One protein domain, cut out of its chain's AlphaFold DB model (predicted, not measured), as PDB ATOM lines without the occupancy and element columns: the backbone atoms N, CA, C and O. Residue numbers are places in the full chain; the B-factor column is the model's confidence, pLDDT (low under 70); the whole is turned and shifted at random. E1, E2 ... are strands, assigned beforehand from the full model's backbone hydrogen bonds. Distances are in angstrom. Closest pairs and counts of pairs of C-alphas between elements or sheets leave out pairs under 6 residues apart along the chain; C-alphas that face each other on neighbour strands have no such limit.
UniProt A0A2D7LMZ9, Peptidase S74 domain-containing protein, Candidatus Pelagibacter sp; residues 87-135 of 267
ATOM      1  N   LEU A  87     322.973 186.889 382.826       95.06
ATOM      2  CA  LEU A  87     324.195 187.320 382.134       95.06
ATOM      3  C   LEU A  87     324.054 187.235 380.612       95.06
ATOM      4  O   LEU A  87     323.598 186.229 380.076       95.06
ATOM      5  N   PHE A  88     324.591 188.233 379.916       95.88
ATOM      6  CA  PHE A  88     324.766 188.240 378.467       95.88
ATOM      7  C   PHE A  88     326.262 188.208 378.152       95.88
ATOM      8  O   PHE A  88     327.011 189.094 378.578       95.88
ATOM      9  N   ARG A  89     326.724 187.183 377.427       96.56
ATOM     10  CA  ARG A  89     328.151 186.958 377.134       96.56
ATOM     11  C   ARG A  89     328.401 186.795 375.636       96.56
ATOM     12  O   ARG A  89     327.579 186.220 374.934       96.56
ATOM     13  N   THR A  90     329.565 187.235 375.164       96.50
ATOM     14  CA  THR A  90     330.075 186.944 373.813       96.50
ATOM     15  C   THR A  90     331.550 186.556 373.890       96.50
ATOM     16  O   THR A  90     332.325 187.208 374.590       96.50
ATOM     17  N   GLY A  91     331.946 185.467 373.217       95.44
ATOM     18  CA  GLY A  91     333.334 184.972 373.238       95.44
ATOM     19  C   GLY A  91     333.862 184.656 374.645       95.44
ATOM     20  O   GLY A  91     335.032 184.877 374.927       95.44
ATOM     21  N   GLY A  92     332.988 184.231 375.564       93.31
ATOM     22  CA  GLY A  92     333.339 183.983 376.966       93.31
ATOM     23  C   GLY A  92     333.413 185.235 377.851       93.31
ATOM     24  O   GLY A  92     333.418 185.095 379.073       93.31
ATOM     25  N   THR A  93     333.384 186.446 377.289       92.62
ATOM     26  CA  THR A  93     333.376 187.719 378.031       92.62
ATOM     27  C   THR A  93     331.956 188.181 378.323       92.62
ATOM     28  O   THR A  93     331.069 188.081 377.479       92.62
ATOM     29  N   GLU A  94     331.734 188.734 379.510       94.06
ATOM     30  CA  GLU A  94     330.461 189.351 379.856       94.06
ATOM     31  C   GLU A  94     330.281 190.721 379.207       94.06
ATOM     32  O   GLU A  94     331.197 191.541 379.206       94.06
ATOM     33  N   ARG A  95     329.091 190.969 378.658       92.00
ATOM     34  CA  ARG A  95     328.733 192.220 377.979       92.00
ATOM     35  C   ARG A  95     327.646 192.988 378.712       92.00
ATOM     36  O   ARG A  95     327.701 194.213 378.735       92.00
ATOM     37  N   ALA A  96     326.701 192.283 379.324       94.38
ATOM     38  CA  ALA A  96     325.690 192.886 380.174       94.38
ATOM     39  C   ALA A  96     325.207 191.906 381.245       94.38
ATOM     40  O   ALA A  96     325.342 190.688 381.090       94.38
ATOM     41  N   ARG A  97     324.599 192.442 382.303       94.25
ATOM     42  CA  ARG A  97     323.861 191.660 383.293       94.25
ATOM     43  C   ARG A  97     322.650 192.406 383.830       94.25
ATOM     44  O   ARG A  97     322.674 193.628 383.902       94.25
ATOM     45  N   ILE A  98     321.649 191.656 384.273       94.06
ATOM     46  CA  ILE A  98     320.704 192.113 385.296       94.06
ATOM     47  C   ILE A  98     321.139 191.444 386.595       94.06
ATOM     48  O   ILE A  98     321.181 190.211 386.664       94.06
ATOM     49  N   ASP A  99     321.553 192.241 387.575       91.75
ATOM     50  CA  ASP A  99     321.974 191.711 388.870       91.75
ATOM     51  C   ASP A  99     320.786 191.342 389.774       91.75
ATOM     52  O   ASP A  99     319.625 191.616 389.461       91.75
ATOM     53  N   SER A 100     321.070 190.718 390.917       89.75
ATOM     54  CA  SER A 100     320.046 190.323 391.894       89.75
ATOM     55  C   SER A 100     319.281 191.496 392.523       89.75
ATOM     56  O   SER A 100     318.254 191.277 393.160       89.75
ATOM     57  N   SER A 101     319.753 192.734 392.347       87.88
ATOM     58  CA  SER A 101     319.063 193.957 392.775       87.88
ATOM     59  C   SER A 101     318.202 194.566 391.658       87.88
ATOM     60  O   SER A 101     317.614 195.631 391.847       87.88
ATOM     61  N   GLY A 102     318.114 193.906 390.498       89.12
ATOM     62  CA  GLY A 102     317.310 194.340 389.356       89.12
ATOM     63  C   GLY A 102     317.957 195.448 388.525       89.12
ATOM     64  O   GLY A 102     317.255 196.159 387.809       89.12
ATOM     65  N   ILE A 103     319.274 195.637 388.625       90.19
ATOM     66  CA  ILE A 103     319.991 196.703 387.917       90.19
ATOM     67  C   ILE A 103     320.570 196.146 386.623       90.19
ATOM     68  O   ILE A 103     321.298 195.152 386.636       90.19
ATOM     69  N   LEU A 104     320.289 196.827 385.511       93.12
ATOM     70  CA  LEU A 104     320.933 196.538 384.235       93.12
ATOM     71  C   LEU A 104     322.307 197.210 384.197       93.12
ATOM     72  O   LEU A 104     322.427 198.431 384.310       93.12
ATOM     73  N   LEU A 105     323.335 196.395 384.000       91.19
ATOM     74  CA  LEU A 105     324.730 196.797 383.890       91.19
ATOM     75  C   LEU A 105     325.249 196.420 382.505       91.19
ATOM     76  O   LEU A 105     325.094 195.274 382.080       91.19
ATOM     77  N   VAL A 106     325.879 197.365 381.809       91.44
ATOM     78  CA  VAL A 106     326.436 197.173 380.464       91.44
ATOM     79  C   VAL A 106     327.927 197.495 380.481       91.44
ATOM     80  O   VAL A 106     328.350 198.579 380.879       91.44
ATOM     81  N   GLY A 107     328.745 196.531 380.055       87.25
ATOM     82  CA  GLY A 107     330.204 196.657 380.054       87.25
ATOM     83  C   GLY A 107     330.851 196.663 381.446       87.25
ATOM     84  O   GLY A 107     332.024 197.004 381.555       87.25
ATOM     85  N   THR A 108     330.117 196.295 382.501       85.75
ATOM     86  CA  THR A 108     330.625 196.139 383.876       85.75
ATOM     87  C   THR A 108     329.934 194.980 384.589       85.75
ATOM     88  O   THR A 108     328.793 194.640 384.283       85.75
ATOM     89  N   SER A 109     330.622 194.388 385.567       88.19
ATOM     90  CA  SER A 109     330.104 193.326 386.436       88.19
ATOM     91  C   SER A 109     329.702 193.818 387.832       88.19
ATOM     92  O   SER A 109     329.311 193.020 388.681       88.19
ATOM     93  N   SER A 110     329.846 195.110 388.111       85.94
ATOM     94  CA  SER A 110     329.478 195.716 389.391       85.94
ATOM     95  C   SER A 110     328.926 197.116 389.180       85.94
ATOM     96  O   SER A 110     329.118 197.705 388.117       85.94
ATOM     97  N   LEU A 111     328.290 197.646 390.222       83.44
ATOM     98  CA  LEU A 111     327.773 199.007 390.241       83.44
ATOM     99  C   LEU A 111     328.854 200.024 389.853       83.44
ATOM    100  O   LEU A 111     330.035 199.831 390.159       83.44
ATOM    101  N   ILE A 112     328.423 201.087 389.177       78.44
ATOM    102  CA  ILE A 112     329.256 202.262 388.920       78.44
ATOM    103  C   ILE A 112     329.410 203.021 390.239       78.44
ATOM    104  O   ILE A 112     328.414 203.342 390.890       78.44
ATOM    105  N   ASP A 113     330.652 203.308 390.610       75.31
ATOM    106  CA  ASP A 113     331.027 204.126 391.761       75.31
ATOM    107  C   ASP A 113     332.213 205.035 391.390       75.31
ATOM    108  O   ASP A 113     332.654 205.058 390.241       75.31
ATOM    109  N   SER A 114     332.748 205.787 392.355       67.38
ATOM    110  CA  SER A 114     333.879 206.702 392.138       67.38
ATOM    111  C   SER A 114     335.181 206.019 391.688       67.38
ATOM    112  O   SER A 114     336.127 206.707 391.315       67.38
ATOM    113  N   THR A 115     335.249 204.688 391.724       67.12
ATOM    114  CA  THR A 115     336.421 203.883 391.355       67.12
ATOM    115  C   THR A 115     336.201 203.027 390.109       67.12
ATOM    116  O   THR A 115     337.153 202.427 389.605       67.12
ATOM    117  N   LYS A 116     334.968 202.954 389.590       68.38
ATOM    118  CA  LYS A 116     334.597 202.046 388.500       68.38
ATOM    119  C   LYS A 116     333.878 202.766 387.375       68.38
ATOM    120  O   LYS A 116     332.728 203.167 387.511       68.38
ATOM    121  N   ASN A 117     334.529 202.804 386.219       64.00
ATOM    122  CA  ASN A 117     333.914 203.247 384.973       64.00
ATOM    123  C   ASN A 117     333.113 202.097 384.345       64.00
ATOM    124  O   ASN A 117     333.507 200.932 384.424       64.00
ATOM    125  N   SER A 118     331.998 202.410 383.687       67.00
ATOM    126  CA  SER A 118     331.292 201.462 382.820       67.00
ATOM    127  C   SER A 118     330.589 202.183 381.684       67.00
ATOM    128  O   SER A 118     330.339 203.379 381.797       67.00
ATOM    129  N   ILE A 119     330.217 201.440 380.643       74.56
ATOM    130  CA  ILE A 119     329.482 201.983 379.496       74.56
ATOM    131  C   ILE A 119     328.097 202.485 379.932       74.56
ATOM    132  O   ILE A 119     327.658 203.538 379.476       74.56
ATOM    133  N   GLY A 120     327.415 201.768 380.834       82.94
ATOM    134  CA  GLY A 120     326.138 202.234 381.361       82.94
ATOM    135  C   GLY A 120     325.546 201.382 382.481       82.94
ATOM    136  O   GLY A 120     325.676 200.157 382.501       82.94
ATOM    137  N   GLN A 121     324.838 202.055 383.386       85.12
ATOM    138  CA  GLN A 121     324.017 201.478 384.447       85.12
ATOM    139  C   GLN A 121     322.612 202.081 384.386       85.12
ATOM    140  O   GLN A 121     322.473 203.305 384.419       85.12
ATOM    141  N   PHE A 122     321.591 201.220 384.400       87.31
ATOM    142  CA  PHE A 122     320.188 201.606 384.553       87.31
ATOM    143  C   PHE A 122     319.644 201.019 385.846       87.31
ATOM    144  O   PHE A 122     319.666 199.804 386.061       87.31
ATOM    145  N   ALA A 123     319.189 201.897 386.727       82.56
ATOM    146  CA  ALA A 123     318.903 201.567 388.109       82.56
ATOM    147  C   ALA A 123     317.546 202.107 388.549       82.56
ATOM    148  O   ALA A 123     317.159 203.219 388.203       82.56
ATOM    149  N   ASN A 124     316.873 201.350 389.415       77.31
ATOM    150  CA  ASN A 124     315.842 201.929 390.261       77.31
ATOM    151  C   ASN A 124     316.517 202.833 391.315       77.31
ATOM    152  O   ASN A 124     317.540 202.458 391.891       77.31
ATOM    153  N   VAL A 125     315.956 204.022 391.542       72.00
ATOM    154  CA  VAL A 125     316.567 205.141 392.289       72.00
ATOM    155  C   VAL A 125     316.601 204.929 393.813       72.00
ATOM    156  O   VAL A 125     317.023 205.806 394.565       72.00
ATOM    157  N   ASN A 126     316.173 203.763 394.298       71.75
ATOM    158  CA  ASN A 126     316.187 203.442 395.721       71.75
ATOM    159  C   ASN A 126     317.627 203.440 396.276       71.75
ATOM    160  O   ASN A 126     318.527 202.821 395.705       71.75
ATOM    161  N   GLY A 127     317.843 204.126 397.406       69.94
ATOM    162  CA  GLY A 127     319.123 204.115 398.130       69.94
ATOM    163  C   GLY A 127     320.180 205.120 397.654       69.94
ATOM    164  O   GLY A 127     321.364 204.886 397.875       69.94
ATOM    165  N   GLY A 128     319.788 206.223 397.000       73.75
ATOM    166  CA  GLY A 128     320.713 207.308 396.621       73.75
ATOM    167  C   GLY A 128     321.532 207.037 395.355       73.75
ATOM    168  O   GLY A 128     322.549 207.684 395.118       73.75
ATOM    169  N   ARG A 129     321.106 206.068 394.539       77.88
ATOM    170  CA  ARG A 129     321.781 205.685 393.294       77.88
ATOM    171  C   ARG A 129     321.238 206.492 392.114       77.88
ATOM    172  O   ARG A 129     320.029 206.717 392.056       77.88
ATOM    173  N   PRO A 130     322.078 206.883 391.141       80.94
ATOM    174  CA  PRO A 130     321.582 207.552 389.948       80.94
ATOM    175  C   PRO A 130     320.747 206.575 389.116       80.94
ATOM    176  O   PRO A 130     321.145 205.424 388.927       80.94
ATOM    177  N   ALA A 131     319.612 207.043 388.588       85.81
ATOM    178  CA  ALA A 131     318.765 206.251 387.689       85.81
ATOM    179  C   ALA A 131     319.506 205.853 386.398       85.81
ATOM    180  O   ALA A 131     319.300 204.764 385.862       85.81
ATOM    181  N   LEU A 132     320.408 206.729 385.945       87.88
ATOM    182  CA  LEU A 132     321.299 206.530 384.814       87.88
ATOM    183  C   LEU A 132     322.703 206.990 385.199       87.88
ATOM    184  O   LEU A 132     322.890 208.137 385.602       87.88
ATOM    185  N   ALA A 133     323.686 206.113 385.039       85.75
ATOM    186  CA  ALA A 133     325.091 206.487 385.105       85.75
ATOM    187  C   ALA A 133     325.808 205.974 383.856       85.75
ATOM    188  O   ALA A 133     325.650 204.817 383.468       85.75
ATOM    189  N   LEU A 134     326.559 206.869 383.221       85.19
ATOM    190  CA  LEU A 134     327.296 206.642 381.984       85.19
ATOM    191  C   LEU A 134     328.751 207.034 382.223       85.19
ATOM    192  O   LEU A 134     329.021 208.032 382.890       85.19
ATOM    193  N   GLY A 135     329.682 206.268 381.670       76.75
ATOM    194  CA  GLY A 135     331.104 206.557 381.765       76.75
ATOM    195  C   GLY A 135     331.866 206.004 380.570       76.75
ATOM    196  O   GLY A 135     331.400 205.113 379.860       76.75
TER     197      GLY A 135
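Overview. This is residues 87 to 135 of the 267 residues of the protein "Peptidase S74 domain-containing protein" of Candidatus Pelagibacter sp (UniProt A0A2D7LMZ9). With little regular structure, the domain is one row of four short strands, E1 to E4, side by side in chain order; a wide loop, residues 107 to 119, joins E3 to E4, and residues 123 to 135 fold back beside E4. The 49 printed residues, under half in named strands, are all strand in class, antiparallel and compact, with a radius of gyration of the C-alphas of 10.6 A and spans of 35 by 21 by 13 A.

Arrangement. E1, residues 87 to 90, E2, 93 to 98, E3, 104 to 106, and E4, 120 to 122, form a meander, each strand the antiparallel neighbour of the one before. The hairpin E1 and E2 has N 88 and O 96 2.8 A apart, within hydrogen-bond range, as are N 105 and O 97, 2.8 A, in hairpin E2 and E3, and N 106 and O 120, 2.9 A, in hairpin E3 and E4. Residues 121 to 122 of E4 pair antiparallel with 132 to 133.

Along the chain. E1 begins at C-alpha 87 (324.195, 187.320, 382.134); E4 ends at C-alpha 122 (320.188, 201.606, 384.553). E2 is 15.3 A long, E1 10.2 A, E4 6.8 A and E3 6.7 A.

Size, cuts and confidence. The C-alphas farthest apart, of Gly 91 and Gly 128, are 34.7 A apart. The printed part has no cut; the link E3 to E4 is long. The pLDDT is under 70 at residues 114 to 118 and 127.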